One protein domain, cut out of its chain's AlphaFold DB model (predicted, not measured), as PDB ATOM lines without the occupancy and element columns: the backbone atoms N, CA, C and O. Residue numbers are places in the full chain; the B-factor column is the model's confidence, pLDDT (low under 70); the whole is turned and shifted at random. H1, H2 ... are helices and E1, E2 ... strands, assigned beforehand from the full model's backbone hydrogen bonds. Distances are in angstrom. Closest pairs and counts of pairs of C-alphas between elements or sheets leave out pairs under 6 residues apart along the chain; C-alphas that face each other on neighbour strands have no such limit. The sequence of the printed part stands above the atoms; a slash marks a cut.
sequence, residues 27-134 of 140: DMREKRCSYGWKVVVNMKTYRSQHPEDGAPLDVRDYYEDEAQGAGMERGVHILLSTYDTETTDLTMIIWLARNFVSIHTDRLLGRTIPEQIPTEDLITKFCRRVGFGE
ATOM      1  N   ASP A  27     -39.027  30.463 -33.623       82.00
ATOM      2  CA  ASP A  27     -39.161  30.197 -35.059       82.00
ATOM      3  C   ASP A  27     -37.854  29.753 -35.745       82.00
ATOM      4  O   ASP A  27     -37.872  29.333 -36.910       82.00
ATOM      5  N   MET A  28     -36.723  29.836 -35.037       76.06
ATOM      6  CA  MET A  28     -35.395  29.437 -35.510       76.06
ATOM      7  C   MET A  28     -34.858  28.174 -34.828       76.06
ATOM      8  O   MET A  28     -33.866  27.620 -35.292       76.06
ATOM      9  N   ARG A  29     -35.513  27.672 -33.769       73.56
ATOM     10  CA  ARG A  29     -35.023  26.522 -32.978       73.56
ATOM     11  C   ARG A  29     -34.879  25.221 -33.764       73.56
ATOM     12  O   ARG A  29     -34.060  24.390 -33.392       73.56
ATOM     13  N   GLU A  30     -35.664  25.048 -34.822       71.56
ATOM     14  CA  GLU A  30     -35.632  23.865 -35.694       71.56
ATOM     15  C   GLU A  30     -34.832  24.098 -36.989       71.56
ATOM     16  O   GLU A  30     -34.771  23.230 -37.858       71.56
ATOM     17  N   LYS A  31     -34.210  25.274 -37.138       70.94
ATOM     18  CA  LYS A  31     -33.448  25.671 -38.326       70.94
ATOM     19  C   LYS A  31     -31.955  25.722 -38.009       70.94
ATOM     20  O   LYS A  31     -31.544  25.871 -36.860       70.94
ATOM     21  N   ARG A  32     -31.127  25.659 -39.054       71.12
ATOM     22  CA  ARG A  32     -29.710  26.018 -38.934       71.12
ATOM     23  C   ARG A  32     -29.627  27.521 -38.728       71.12
ATOM     24  O   ARG A  32     -30.060  28.281 -39.590       71.12
ATOM     25  N   CYS A  33     -29.123  27.936 -37.576       73.50
ATOM     26  CA  CYS A  33     -29.009  29.342 -37.227       73.50
ATOM     27  C   CYS A  33     -27.656  29.650 -36.590       73.50
ATOM     28  O   CYS A  33     -26.951  28.771 -36.086       73.50
ATOM     29  N   SER A  34     -27.271  30.914 -36.673       78.56
ATOM     30  CA  SER A  34     -26.051  31.447 -36.080       78.56
ATOM     31  C   SER A  34     -26.331  32.815 -35.478       78.56
ATOM     32  O   SER A  34     -27.224  33.527 -35.940       78.56
ATOM     33  N   TYR A  35     -25.576  33.154 -34.436       81.06
ATOM     34  CA  TYR A  35     -25.610  34.470 -33.809       81.06
ATOM     35  C   TYR A  35     -24.375  35.276 -34.221       81.06
ATOM     36  O   TYR A  35     -23.241  34.845 -33.985       81.06
ATOM     37  N   GLY A  36     -24.587  36.425 -34.858       88.06
ATOM     38  CA  GLY A  36     -23.508  37.244 -35.410       88.06
ATOM     39  C   GLY A  36     -23.988  38.145 -36.544       88.06
ATOM     40  O   GLY A  36     -25.051  38.751 -36.446       88.06
ATOM     41  N   TRP A  37     -23.221  38.193 -37.632       89.50
ATOM     42  CA  TRP A  37     -23.479  39.039 -38.792       89.50
ATOM     43  C   TRP A  37     -23.419  38.248 -40.095       89.50
ATOM     44  O   TRP A  37     -22.517  37.437 -40.322       89.50
ATOM     45  N   LYS A  38     -24.351  38.559 -40.993       88.81
ATOM     46  CA  LYS A  38     -24.256  38.227 -42.412       88.81
ATOM     47  C   LYS A  38     -23.809  39.482 -43.151       88.81
ATOM     48  O   LYS A  38     -24.536  40.471 -43.179       88.81
ATOM     49  N   VAL A  39     -22.614  39.442 -43.722       88.31
ATOM     50  CA  VAL A  39     -21.969  40.598 -44.347       88.31
ATOM     51  C   VAL A  39     -21.926  40.373 -45.849       88.31
ATOM     52  O   VAL A  39     -21.503  39.313 -46.306       88.31
ATOM     53  N   VAL A  40     -22.366  41.366 -46.617       90.25
ATOM     54  CA  VAL A  40     -22.245  41.377 -48.076       90.25
ATOM     55  C   VAL A  40     -21.299  42.508 -48.444       90.25
ATOM     56  O   VAL A  40     -21.608  43.677 -48.227       90.25
ATOM     57  N   VAL A  41     -20.131  42.148 -48.961       87.25
ATOM     58  CA  VAL A  41     -19.082  43.084 -49.357       87.25
ATOM     59  C   VAL A  41     -19.031  43.139 -50.872       87.25
ATOM     60  O   VAL A  41     -18.733  42.143 -51.524       87.25
ATOM     61  N   ASN A  42     -19.273  44.314 -51.445       90.75
ATOM     62  CA  ASN A  42     -19.030  44.516 -52.864       90.75
ATOM     63  C   ASN A  42     -17.521  44.639 -53.112       90.75
ATOM     64  O   ASN A  42     -16.894  45.609 -52.680       90.75
ATOM     65  N   MET A  43     -16.932  43.684 -53.834       86.75
ATOM     66  CA  MET A  43     -15.479  43.619 -54.017       86.75
ATOM     67  C   MET A  43     -14.919  44.794 -54.822       86.75
ATOM     68  O   MET A  43     -13.750  45.131 -54.654       86.75
ATOM     69  N   LYS A  44     -15.711  45.452 -55.682       86.50
ATOM     70  CA  LYS A  44     -15.247  46.652 -56.403       86.50
ATOM     71  C   LYS A  44     -15.099  47.838 -55.456       86.50
ATOM     72  O   LYS A  44     -14.078  48.520 -55.501       86.50
ATOM     73  N   THR A  45     -16.096  48.066 -54.604       87.12
ATOM     74  CA  THR A  45     -16.055  49.127 -53.586       87.12
ATOM     75  C   THR A  45     -14.996  48.841 -52.529       87.12
ATOM     76  O   THR A  45     -14.279  49.746 -52.123       87.12
ATOM     77  N   TYR A  46     -14.856  47.586 -52.107       86.00
ATOM     78  CA  TYR A  46     -13.840  47.206 -51.133       86.00
ATOM     79  C   TYR A  46     -12.426  47.477 -51.660       86.00
ATOM     80  O   TYR A  46     -11.676  48.219 -51.040       86.00
ATOM     81  N   ARG A  47     -12.101  46.990 -52.865       85.69
ATOM     82  CA  ARG A  47     -10.793  47.223 -53.502       85.69
ATOM     83  C   ARG A  47     -10.470  48.700 -53.725       85.69
ATOM     84  O   ARG A  47      -9.303  49.062 -53.781       85.69
ATOM     85  N   SER A  48     -11.468  49.570 -53.895       85.25
ATOM     86  CA  SER A  48     -11.199  51.006 -54.048       85.25
ATOM     87  C   SER A  48     -10.832  51.683 -52.726       85.25
ATOM     88  O   SER A  48     -10.096  52.666 -52.735       85.25
ATOM     89  N   GLN A  49     -11.315  51.153 -51.600       82.56
ATOM     90  CA  GLN A  49     -10.992  51.623 -50.249       82.56
ATOM     91  C   GLN A  49      -9.731  50.947 -49.692       82.56
ATOM     92  O   GLN A  49      -8.994  51.561 -48.925       82.56
ATOM     93  N   HIS A  50      -9.468  49.720 -50.138       80.31
ATOM     94  CA  HIS A  50      -8.360  48.863 -49.737       80.31
ATOM     95  C   HIS A  50      -7.581  48.406 -50.984       80.31
ATOM     96  O   HIS A  50      -7.718  47.267 -51.422       80.31
ATOM     97  N   PRO A  51      -6.800  49.296 -51.622       73.50
ATOM     98  CA  PRO A  51      -6.172  49.017 -52.917       73.50
ATOM     99  C   PRO A  51      -5.072  47.949 -52.874       73.50
ATOM    100  O   PRO A  51      -4.708  47.425 -53.926       73.50
ATOM    101  N   GLU A  52      -4.546  47.631 -51.688       74.12
ATOM    102  CA  GLU A  52      -3.577  46.543 -51.494       74.12
ATOM    103  C   GLU A  52      -4.255  45.171 -51.329       74.12
ATOM    104  O   GLU A  52      -3.608  44.147 -51.549       74.12
ATOM    105  N   ASP A  53      -5.565  45.156 -51.065       73.44
ATOM    106  CA  ASP A  53      -6.352  43.953 -50.811       73.44
ATOM    107  C   ASP A  53      -7.171  43.601 -52.061       73.44
ATOM    108  O   ASP A  53      -8.035  44.349 -52.529       73.44
ATOM    109  N   GLY A  54      -6.887  42.448 -52.660       64.25
ATOM    110  CA  GLY A  54      -7.417  42.055 -53.965       64.25
ATOM    111  C   GLY A  54      -8.311  40.821 -53.931       64.25
ATOM    112  O   GLY A  54      -9.177  40.662 -54.800       64.25
ATOM    113  N   ALA A  55      -8.126  39.938 -52.958       72.88
ATOM    114  CA  ALA A  55      -8.759  38.633 -52.887       72.88
ATOM    115  C   ALA A  55      -9.853  38.571 -51.805       72.88
ATOM    116  O   ALA A  55      -9.809  39.300 -50.821       72.88
ATOM    117  N   PRO A  56     -10.833  37.658 -51.935       67.69
ATOM    118  CA  PRO A  56     -11.806  37.388 -50.874       67.69
ATOM    119  C   PRO A  56     -11.196  36.988 -49.521       67.69
ATOM    120  O   PRO A  56     -11.834  37.179 -48.491       67.69
ATOM    121  N   LEU A  57      -9.991  36.404 -49.524       71.88
ATOM    122  CA  LEU A  57      -9.263  36.072 -48.297       71.88
ATOM    123  C   LEU A  57      -8.788  37.335 -47.573       71.88
ATOM    124  O   LEU A  57      -8.977  37.420 -46.369       71.88
ATOM    125  N   ASP A  58      -8.326  38.344 -48.306       80.31
ATOM    126  CA  ASP A  58      -7.881  39.622 -47.740       80.31
ATOM    127  C   ASP A  58      -9.033  40.334 -46.999       80.31
ATOM    128  O   ASP A  58      -8.851  40.892 -45.922       80.31
ATOM    129  N   VAL A  59     -10.270  40.212 -47.506       82.44
ATOM    130  CA  VAL A  59     -11.470  40.731 -46.819       82.44
ATOM    131  C   VAL A  59     -11.722  40.008 -45.498       82.44
ATOM    132  O   VAL A  59     -12.132  40.622 -44.512       82.44
ATOM    133  N   ARG A  60     -11.517  38.688 -45.465       83.44
ATOM    134  CA  ARG A  60     -11.634  37.916 -44.227       83.44
ATOM    135  C   ARG A  60     -10.567  38.358 -43.229       83.44
ATOM    136  O   ARG A  60     -10.924  38.617 -42.082       83.44
ATOM    137  N   ASP A  61      -9.319  38.457 -43.672       84.88
ATOM    138  CA  ASP A  61      -8.183  38.838 -42.832       84.88
ATOM    139  C   ASP A  61      -8.407  40.234 -42.231       84.88
ATOM    140  O   ASP A  61      -8.270  40.407 -41.023       84.88
ATOM    141  N   TYR A  62      -8.936  41.184 -43.013       87.88
ATOM    142  CA  TYR A  62      -9.356  42.500 -42.519       87.88
ATOM    143  C   TYR A  62     -10.319  42.418 -41.323       87.88
ATOM    144  O   TYR A  62     -10.119  43.077 -40.302       87.88
ATOM    145  N   TYR A  63     -11.376  41.605 -41.407       87.69
ATOM    146  CA  TYR A  63     -12.326  41.478 -40.298       87.69
ATOM    147  C   TYR A  63     -11.746  40.709 -39.102       87.69
ATOM    148  O   TYR A  63     -12.139  40.986 -37.965       87.69
ATOM    149  N   GLU A  64     -10.826  39.766 -39.328       86.06
ATOM    150  CA  GLU A  64     -10.085  39.091 -38.254       86.06
ATOM    151  C   GLU A  64      -9.164  40.083 -37.515       86.06
ATOM    152  O   GLU A  64      -9.197  40.140 -36.283       86.06
ATOM    153  N   ASP A  65      -8.448  40.946 -38.240       88.38
ATOM    154  CA  ASP A  65      -7.593  42.003 -37.684       88.38
ATOM    155  C   ASP A  65      -8.403  43.056 -36.910       88.38
ATOM    156  O   ASP A  65      -8.037  43.495 -35.808       88.38
ATOM    157  N   GLU A  66      -9.563  43.445 -37.441       90.69
ATOM    158  CA  GLU A  66     -10.466  44.375 -36.768       90.69
ATOM    159  C   GLU A  66     -11.075  43.774 -35.489       90.69
ATOM    160  O   GLU A  66     -11.215  44.473 -34.473       90.69
ATOM    161  N   ALA A  67     -11.367  42.472 -35.482       86.94
ATOM    162  CA  ALA A  67     -11.767  41.753 -34.277       86.94
ATOM    163  C   ALA A  67     -10.615  41.704 -33.259       86.94
ATOM    164  O   ALA A  67     -10.808  42.046 -32.086       86.94
ATOM    165  N   GLN A  68      -9.397  41.377 -33.699       86.06
ATOM    166  CA  GLN A  68      -8.226  41.322 -32.828       86.06
ATOM    167  C   GLN A  68      -7.934  42.679 -32.178       86.06
ATOM    168  O   GLN A  68      -7.775  42.750 -30.958       86.06
ATOM    169  N   GLY A  69      -7.929  43.778 -32.936       85.06
ATOM    170  CA  GLY A  69      -7.693  45.105 -32.352       85.06
ATOM    171  C   GLY A  69      -8.859  45.628 -31.492       85.06
ATOM    172  O   GLY A  69      -8.661  46.533 -30.682       85.06
ATOM    173  N   ALA A  70     -10.060  45.038 -31.585       86.19
ATOM    174  CA  ALA A  70     -11.130  45.265 -30.609       86.19
ATOM    175  C   ALA A  70     -10.884  44.518 -29.280       86.19
ATOM    176  O   ALA A  70     -11.578  44.781 -28.296       86.19
ATOM    177  N   GLY A  71      -9.891  43.622 -29.239       84.06
ATOM    178  CA  GLY A  71      -9.577  42.734 -28.122       84.06
ATOM    179  C   GLY A  71     -10.245  41.360 -28.226       84.06
ATOM    180  O   GLY A  71     -10.234  40.603 -27.255       84.06
ATOM    181  N   MET A  72     -10.844  41.019 -29.372       79.56
ATOM    182  CA  MET A  72     -11.444  39.708 -29.622       79.56
ATOM    183  C   MET A  72     -10.414  38.724 -30.183       79.56
ATOM    184  O   MET A  72     -10.522  38.255 -31.309       79.56
ATOM    185  N   GLU A  73      -9.416  38.368 -29.380       68.25
ATOM    186  CA  GLU A  73      -8.399  37.381 -29.785       68.25
ATOM    187  C   GLU A  73      -8.983  35.968 -29.981       68.25
ATOM    188  O   GLU A  73      -8.355  35.088 -30.570       68.25
ATOM    189  N   ARG A  74     -10.172  35.715 -29.421       62.50
ATOM    190  CA  ARG A  74     -10.897  34.444 -29.481       62.50
ATOM    191  C   ARG A  74     -12.390  34.726 -29.581       62.50
ATOM    192  O   ARG A  74     -12.900  35.588 -28.873       62.50
ATOM    193  N   GLY A  75     -13.094  33.947 -30.398       60.00
ATOM    194  CA  GLY A  75     -14.556  33.912 -30.384       60.00
ATOM    195  C   GLY A  75     -15.260  34.590 -31.558       60.00
ATOM    196  O   GLY A  75     -16.484  34.646 -31.536       60.00
ATOM    197  N   VAL A  76     -14.529  35.049 -32.576       70.88
ATOM    198  CA  VAL A  76     -15.076  35.424 -33.888       70.88
ATOM    199  C   VAL A  76     -14.635  34.379 -34.904       70.88
ATOM    200  O   VAL A  76     -13.473  33.981 -34.923       70.88
ATOM    201  N   HIS A  77     -15.565  33.914 -35.729       74.81
ATOM    202  CA  HIS A  77     -15.271  33.011 -36.833       74.81
ATOM    203  C   HIS A  77     -15.896  33.548 -38.105       74.81
ATOM    204  O   HIS A  77     -17.081  33.881 -38.122       74.81
ATOM    205  N   ILE A  78     -15.093  33.590 -39.162       74.12
ATOM    206  CA  ILE A  78     -15.500  34.128 -40.452       74.12
ATOM    207  C   ILE A  78     -15.525  32.993 -41.465       74.12
ATOM    208  O   ILE A  78     -14.505  32.374 -41.765       74.12
ATOM    209  N   LEU A  79     -16.713  32.715 -41.990       73.56
ATOM    210  CA  LEU A  79     -16.920  31.802 -43.100       73.56
ATOM    211  C   LEU A  79     -17.171  32.608 -44.370       73.56
ATOM    212  O   LEU A  79     -18.138  33.365 -44.458       73.56
ATOM    213  N   LEU A  80     -16.333  32.384 -45.379       73.31
ATOM    214  CA  LEU A  80     -16.609  32.821 -46.743       73.31
ATOM    215  C   LEU A  80     -17.725  31.933 -47.305       73.31
ATOM    216  O   LEU A  80     -17.515  30.740 -47.512       73.31
ATOM    217  N   SER A  81     -18.919  32.496 -47.491       73.06
ATOM    218  CA  SER A  81     -20.105  31.727 -47.881       73.06
ATOM    219  C   SER A  81     -20.188  31.584 -49.395       73.06
ATOM    220  O   SER A  81     -20.166  30.477 -49.926       73.06
ATOM    221  N   THR A  82     -20.290  32.707 -50.103       81.62
ATOM    222  CA  THR A  82     -20.516  32.732 -51.552       81.62
ATOM    223  C   THR A  82     -19.863  33.958 -52.166       81.62
ATOM    224  O   THR A  82     -19.882  35.031 -51.568       81.62
ATOM    225  N   TYR A  83     -19.323  33.808 -53.372       81.19
ATOM    226  CA  TYR A  83     -18.865  34.922 -54.194       81.19
ATOM    227  C   TYR A  83     -19.673  34.938 -55.489       81.19
ATOM    228  O   TYR A  83     -19.608  33.986 -56.267       81.19
ATOM    229  N   ASP A  84     -20.455  35.995 -55.686       84.81
ATOM    230  CA  ASP A  84     -21.212  36.227 -56.910       84.81
ATOM    231  C   ASP A  84     -20.304  36.929 -57.926       84.81
ATOM    232  O   ASP A  84     -19.850  38.054 -57.719       84.81
ATOM    233  N   THR A  85     -20.003  36.252 -59.032       82.50
ATOM    234  CA  THR A  85     -19.118  36.788 -60.071       82.50
ATOM    235  C   THR A  85     -19.771  37.868 -60.930       82.50
ATOM    236  O   THR A  85     -19.047  38.666 -61.523       82.50
ATOM    237  N   GLU A  86     -21.104  37.899 -61.022       86.31
ATOM    238  CA  GLU A  86     -21.843  38.886 -61.815       86.31
ATOM    239  C   GLU A  86     -21.918  40.220 -61.073       86.31
ATOM    240  O   GLU A  86     -21.551  41.267 -61.618       86.31
ATOM    241  N   THR A  87     -22.334  40.186 -59.805       86.81
ATOM    242  CA  THR A  87     -22.436  41.396 -58.975       86.81
ATOM    243  C   THR A  87     -21.114  41.773 -58.314       86.81
ATOM    244  O   THR A  87     -20.944  42.912 -57.873       86.81
ATOM    245  N   THR A  88     -20.134  40.862 -58.317       86.81
ATOM    246  CA  THR A  88     -18.857  40.961 -57.588       86.81
ATOM    247  C   THR A  88     -19.036  41.076 -56.075       86.81
ATOM    248  O   THR A  88     -18.188  41.649 -55.391       86.81
ATOM    249  N   ASP A  89     -20.129  40.530 -55.544       89.88
ATOM    250  CA  ASP A  89     -20.419  40.545 -54.115       89.88
ATOM    251  C   ASP A  89     -19.882  39.292 -53.425       89.88
ATOM    252  O   ASP A  89     -20.144  38.152 -53.814       89.88
ATOM    253  N   LEU A  90     -19.147  39.511 -52.344       86.81
ATOM    254  CA  LEU A  90     -18.698  38.485 -51.425       86.81
ATOM    255  C   LEU A  90     -19.639  38.452 -50.223       86.81
ATOM    256  O   LEU A  90     -19.713  39.404 -49.450       86.81
ATOM    257  N   THR A  91     -20.343  37.340 -50.040       85.50
ATOM    258  CA  THR A  91     -21.121  37.089 -48.827       85.50
ATOM    259  C   THR A  91     -20.282  36.307 -47.833       85.50
ATOM    260  O   THR A  91     -19.760  35.230 -48.136       85.50
ATOM    261  N   MET A  92     -20.216  36.821 -46.614       84.62
ATOM    262  CA  MET A  92     -19.525  36.204 -45.497       84.62
ATOM    263  C   MET A  92     -20.447  36.107 -44.295       84.62
ATOM    264  O   MET A  92     -21.377  36.896 -44.118       84.62
ATOM    265  N   ILE A  93     -20.159  35.129 -43.453       83.56
ATOM    266  CA  ILE A  93     -20.840  34.936 -42.186       83.56
ATOM    267  C   ILE A  93     -19.795  35.091 -41.093       83.56
ATOM    268  O   ILE A  93     -18.838  34.326 -41.045       83.56
ATOM    269  N   ILE A  94     -19.991  36.077 -40.226       85.38
ATOM    270  CA  ILE A  94     -19.161  36.321 -39.050       85.38
ATOM    271  C   ILE A  94     -19.995  35.905 -37.846       85.38
ATOM    272  O   ILE A  94     -20.928  36.616 -37.481       85.38
ATOM    273  N   TRP A  95     -19.712  34.759 -37.230       81.25
ATOM    274  CA  TRP A  95     -20.439  34.335 -36.031       81.25
ATOM    275  C   TRP A  95     -19.593  34.464 -34.771       81.25
ATOM    276  O   TRP A  95     -18.374  34.264 -34.775       81.25
ATOM    277  N   LEU A  96     -20.277  34.772 -33.673       76.56
ATOM    278  CA  LEU A  96     -19.707  34.779 -32.335       76.56
ATOM    279  C   LEU A  96     -19.739  33.349 -31.779       76.56
ATOM    280  O   LEU A  96     -20.695  32.603 -32.004       76.56
ATOM    281  N   ALA A  97     -18.676  32.927 -31.096       63.41
ATOM    282  CA  ALA A  97     -18.512  31.544 -30.653       63.41
ATOM    283  C   ALA A  97     -19.666  31.030 -29.760       63.41
ATOM    284  O   ALA A  97     -20.543  31.762 -29.314       63.41
ATOM    285  N   ARG A  98     -19.695  29.716 -29.514       56.38
ATOM    286  CA  ARG A  98     -20.709  29.001 -28.707       56.38
ATOM    287  C   ARG A  98     -22.161  28.963 -29.227       56.38
ATOM    288  O   ARG A  98     -22.977  28.330 -28.565       56.38
ATOM    289  N   ASN A  99     -22.488  29.533 -30.390       52.28
ATOM    290  CA  ASN A  99     -23.867  29.551 -30.915       52.28
ATOM    291  C   ASN A  99     -23.982  29.123 -32.379       52.28
ATOM    292  O   ASN A  99     -24.632  29.778 -33.190       52.28
ATOM    293  N   PHE A 100     -23.361  27.992 -32.702       48.84
ATOM    294  CA  PHE A 100     -23.684  27.241 -33.909       48.84
ATOM    295  C   PHE A 100     -24.538  26.039 -33.507       48.84
ATOM    296  O   PHE A 100     -24.044  25.119 -32.856       48.84
ATOM    297  N   VAL A 101     -25.822  26.049 -33.869       45.81
ATOM    298  CA  VAL A 101     -26.683  24.868 -33.735       45.81
ATOM    299  C   VAL A 101     -26.784  24.207 -35.107       45.81
ATOM    300  O   VAL A 101     -27.567  24.628 -35.959       45.81
ATOM    301  N   SER A 102     -25.997  23.151 -35.333       43.78
ATOM    302  CA  SER A 102     -26.316  22.174 -36.379       43.78
ATOM    303  C   SER A 102     -27.130  21.049 -35.753       43.78
ATOM    304  O   SER A 102     -26.613  20.270 -34.963       43.78
ATOM    305  N   ILE A 103     -28.408  20.942 -36.120       39.97
ATOM    306  CA  ILE A 103     -29.301  19.879 -35.623       39.97
ATOM    307  C   ILE A 103     -28.962  18.517 -36.268       39.97
ATOM    308  O   ILE A 103     -29.373  17.471 -35.775       39.97
ATOM    309  N   HIS A 104     -28.189  18.485 -37.361       38.19
ATOM    310  CA  HIS A 104     -27.993  17.262 -38.161       38.19
ATOM    311  C   HIS A 104     -26.549  16.891 -38.462       38.19
ATOM    312  O   HIS A 104     -26.282  15.990 -39.252       38.19
ATOM    313  N   THR A 105     -25.603  17.536 -37.803       37.38
ATOM    314  CA  THR A 105     -24.228  17.061 -37.788       37.38
ATOM    315  C   THR A 105     -23.640  17.389 -36.428       37.38
ATOM    316  O   THR A 105     -23.316  18.541 -36.162       37.38
ATOM    317  N   ASP A 106     -23.381  16.358 -35.618       38.03
ATOM    318  CA  ASP A 106     -22.416  16.346 -34.497       38.03
ATOM    319  C   ASP A 106     -20.970  16.687 -34.947       38.03
ATOM    320  O   ASP A 106     -19.967  16.298 -34.348       38.03
ATOM    321  N   ARG A 107     -20.824  17.355 -36.089       38.06
ATOM    322  CA  ARG A 107     -19.583  17.592 -36.806       38.06
ATOM    323  C   ARG A 107     -19.721  18.875 -37.597       38.06
ATOM    324  O   ARG A 107     -20.301  18.832 -38.667       38.06
ATOM    325  N   LEU A 108     -19.179  19.964 -37.067       41.00
ATOM    326  CA  LEU A 108     -18.621  21.154 -37.735       41.00
ATOM    327  C   LEU A 108     -18.362  22.135 -36.567       41.00
ATOM    328  O   LEU A 108     -19.297  22.447 -35.846       41.00
ATOM    329  N   LEU A 109     -17.165  22.595 -36.199       42.78
ATOM    330  CA  LEU A 109     -15.877  22.772 -36.867       42.78
ATOM    331  C   LEU A 109     -14.761  22.659 -35.802       42.78
ATOM    332  O   LEU A 109     -14.594  23.575 -35.015       42.78
ATOM    333  N   GLY A 110     -13.987  21.568 -35.767       38.69
ATOM    334  CA  GLY A 110     -12.770  21.443 -34.939       38.69
ATOM    335  C   GLY A 110     -12.960  21.457 -33.405       38.69
ATOM    336  O   GLY A 110     -13.812  22.133 -32.845       38.69
ATOM    337  N   ARG A 111     -12.103  20.738 -32.670       42.12
ATOM    338  CA  ARG A 111     -12.060  20.735 -31.185       42.12
ATOM    339  C   ARG A 111     -11.596  22.073 -30.568       42.12
ATOM    340  O   ARG A 111     -11.233  22.117 -29.399       42.12
ATOM    341  N   THR A 112     -11.556  23.138 -31.360       49.81
ATOM    342  CA  THR A 112     -10.825  24.380 -31.088       49.81
ATOM    343  C   THR A 112     -11.709  25.623 -31.136       49.81
ATOM    344  O   THR A 112     -11.176  26.726 -31.067       49.81
ATOM    345  N   ILE A 113     -13.038  25.478 -31.237       52.47
ATOM    346  CA  ILE A 113     -13.949  26.620 -31.079       52.47
ATOM    347  C   ILE A 113     -13.825  27.109 -29.630       52.47
ATOM    348  O   ILE A 113     -14.099  26.334 -28.708       52.47
ATOM    349  N   PRO A 114     -13.401  28.362 -29.397       52.34
ATOM    350  CA  PRO A 114     -13.312  28.913 -28.055       52.34
ATOM    351  C   PRO A 114     -14.677  28.846 -27.367       52.34
ATOM    352  O   PRO A 114     -15.683  29.278 -27.917       52.34
ATOM    353  N   GLU A 115     -14.729  28.313 -26.149       54.44
ATOM    354  CA  GLU A 115     -15.996  28.166 -25.420       54.44
ATOM    355  C   GLU A 115     -16.600  29.505 -24.971       54.44
ATOM    356  O   GLU A 115     -17.752  29.542 -24.537       54.44
ATOM    357  N   GLN A 116     -15.823  30.588 -25.020       60.16
ATOM    358  CA  GLN A 116     -16.209  31.898 -24.508       60.16
ATOM    359  C   GLN A 116     -16.606  32.828 -25.650       60.16
ATOM    360  O   GLN A 116     -15.858  33.008 -26.610       60.16
ATOM    361  N   ILE A 117     -17.785  33.425 -25.504       67.62
ATOM    362  CA  ILE A 117     -18.252  34.525 -26.343       67.62
ATOM    363  C   ILE A 117     -17.500  35.787 -25.909       67.62
ATOM    364  O   ILE A 117     -17.279  35.962 -24.702       67.62
ATOM    365  N   PRO A 118     -17.109  36.667 -26.847       77.81
ATOM    366  CA  PRO A 118     -16.625  37.996 -26.499       77.81
ATOM    367  C   PRO A 118     -17.615  38.731 -25.584       77.81
ATOM    368  O   PRO A 118     -18.828  38.572 -25.702       77.81
ATOM    369  N   THR A 119     -17.122  39.536 -24.647       82.12
ATOM    370  CA  THR A 119     -18.008  40.348 -23.801       82.12
ATOM    371  C   THR A 119     -18.760  41.385 -24.637       82.12
ATOM    372  O   THR A 119     -18.299  41.774 -25.710       82.12
ATOM    373  N   GLU A 120     -19.892  41.872 -24.127       83.25
ATOM    374  CA  GLU A 120     -20.680  42.933 -24.771       83.25
ATOM    375  C   GLU A 120     -19.817  44.157 -25.115       83.25
ATOM    376  O   GLU A 120     -19.843  44.623 -26.249       83.25
ATOM    377  N   ASP A 121     -18.936  44.578 -24.202       86.31
ATOM    378  CA  ASP A 121     -17.973  45.659 -24.445       86.31
ATOM    379  C   ASP A 121     -17.072  45.409 -25.661       86.31
ATOM    380  O   ASP A 121     -16.773  46.333 -26.420       86.31
ATOM    381  N   LEU A 122     -16.604  44.169 -25.847       86.81
ATOM    382  CA  LEU A 122     -15.785  43.809 -27.001       86.81
ATOM    383  C   LEU A 122     -16.635  43.842 -28.270       86.81
ATOM    384  O   LEU A 122     -16.199  44.424 -29.260       86.81
ATOM    385  N   ILE A 123     -17.856  43.295 -28.223       86.69
ATOM    386  CA  ILE A 123     -18.825  43.319 -29.332       86.69
ATOM    387  C   ILE A 123     -19.091  44.755 -29.769       86.69
ATOM    388  O   ILE A 123     -18.904  45.078 -30.939       86.69
ATOM    389  N   THR A 124     -19.412  45.647 -28.834       88.81
ATOM    390  CA  THR A 124     -19.628  47.066 -29.123       88.81
ATOM    391  C   THR A 124     -18.389  47.724 -29.731       88.81
ATOM    392  O   THR A 124     -18.517  48.517 -30.665       88.81
ATOM    393  N   LYS A 125     -17.181  47.418 -29.234       90.00
ATOM    394  CA  LYS A 125     -15.936  47.943 -29.819       90.00
ATOM    395  C   LYS A 125     -15.762  47.479 -31.258       90.00
ATOM    396  O   LYS A 125     -15.516  48.319 -32.113       90.00
ATOM    397  N   PHE A 126     -15.922  46.186 -31.522       90.31
ATOM    398  CA  PHE A 126     -15.821  45.635 -32.868       90.31
ATOM    399  C   PHE A 126     -16.837  46.292 -33.804       90.31
ATOM    400  O   PHE A 126     -16.421  46.903 -34.784       90.31
ATOM    401  N   CYS A 127     -18.127  46.304 -33.444       90.50
ATOM    402  CA  CYS A 127     -19.186  46.957 -34.221       90.50
ATOM    403  C   CYS A 127     -18.831  48.400 -34.605       90.50
ATOM    404  O   CYS A 127     -19.000  48.788 -35.756       90.50
ATOM    405  N   ARG A 128     -18.287  49.189 -33.669       92.12
ATOM    406  CA  ARG A 128     -17.871  50.576 -33.942       92.12
ATOM    407  C   ARG A 128     -16.708  50.678 -34.921       92.12
ATOM    408  O   ARG A 128     -16.678  51.630 -35.692       92.12
ATOM    409  N   ARG A 129     -15.753  49.747 -34.873       90.69
ATOM    410  CA  ARG A 129     -14.587  49.762 -35.764       90.69
ATOM    411  C   ARG A 129     -14.964  49.402 -37.197       90.69
ATOM    412  O   ARG A 129     -14.554  50.091 -38.121       90.69
ATOM    413  N   VAL A 130     -15.799  48.377 -37.366       89.00
ATOM    414  CA  VAL A 130     -16.198  47.886 -38.695       89.00
ATOM    415  C   VAL A 130     -17.491  48.512 -39.231       89.00
ATOM    416  O   VAL A 130     -17.882  48.240 -40.362       89.00
ATOM    417  N   GLY A 131     -18.167  49.345 -38.434       88.38
ATOM    418  CA  GLY A 131     -19.424  50.001 -38.807       88.38
ATOM    419  C   GLY A 131     -20.639  49.068 -38.831       88.38
ATOM    420  O   GLY A 131     -21.596  49.327 -39.557       88.38
ATOM    421  N   PHE A 132     -20.613  47.974 -38.069       89.19
ATOM    422  CA  PHE A 132     -21.731  47.034 -37.988       89.19
ATOM    423  C   PHE A 132     -22.779  47.464 -36.962       89.19
ATOM    424  O   PHE A 132     -22.477  48.130 -35.971       89.19
ATOM    425  N   GLY A 133     -24.012  47.006 -37.183       88.25
ATOM    426  CA  GLY A 133     -25.038  46.963 -36.146       88.25
ATOM    427  C   GLY A 133     -24.759  45.881 -35.098       88.25
ATOM    428  O   GLY A 133     -23.747  45.174 -35.148       88.25
ATOM    429  N   GLU A 134     -25.673  45.751 -34.143       87.31
ATOM    430  CA  GLU A 134     -25.626  44.679 -33.148       87.31
ATOM    431  C   GLU A 134     -25.747  43.294 -33.816       87.31
ATOM    432  O   GLU A 134     -26.345  43.178 -34.887       87.31
TER     433      GLU A 134
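What this domain is: This is residues 27 to 134 of the 140 residues of an uncharacterized protein of Peniophora sp. CBMAI 1063 (UniProt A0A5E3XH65). A twisted sheet of three strands, E1, E3 and E2, has helix H2 slantwise over one face and short H1 at the end of E1, while H3 packs on H2 off the sheet. E1 and E3 bend sharply, and a long loop, residues 102 to 119, leads from E3 to H3. The 108 printed residues hold E1, H1, H2, E2, E3 and H3 in chain order, mixed in class. The sheet, order E1, E3, E2, is antiparallel; the whole is compact, radius of gyration of the C-alphas 14.7 A, spans 39 by 32 by 27 A.

Where its parts are: E3, residues 89 to 101, is 26.5 A long and bends by 115 degrees at residue 98. E1, residues 33 to 42, starts at C-alpha 33 (-29.009, 29.342, -37.227), measures 24.0 A and bends by 77 degrees at residue 36. E2, residues 76 to 84, measures 23.8 A. H2, residues 56 to 69, measures 20.5 A; H1, residues 43 to 49, 9.9 A. H3, residues 120 to 130, 15.4 A, ends at C-alpha 130 (-16.198, 47.886, -38.695).

How they stand to each other: E3 pairs with E1 through N 39 and O 92, 2.9 A. E2 and E3 form a hairpin, with N 79 and O 93 2.8 A apart. H1 and H2 make two layers with the sheet, helices on one face, in a split strand-helix-strand unit E1, H1 H2, E2, two same-way strands with E3 between, its crossover right-handed. H2 lies over E3 at a height over the sheet of 8.2 A, at 44 degrees on the local plane. With residues 63 to 67 alone H2 touches H3, closest C-alphas Ala 67 and Phe 126 at 5.8 A, a steep tilt of 45 degrees, opposite ways. Every O i to N i+4 pair in H1, H2 and H3 is within hydrogen-bond range.

The domain as a whole: The C-alphas of Asp 27 and Glu 52 are farthest apart, 42.5 A. The printed part has no cut; the link E3 to H3 is long. Mean pLDDT of the printed part is 75.4, under 70 at 54, 56, 73 to 75 and 97 to 117.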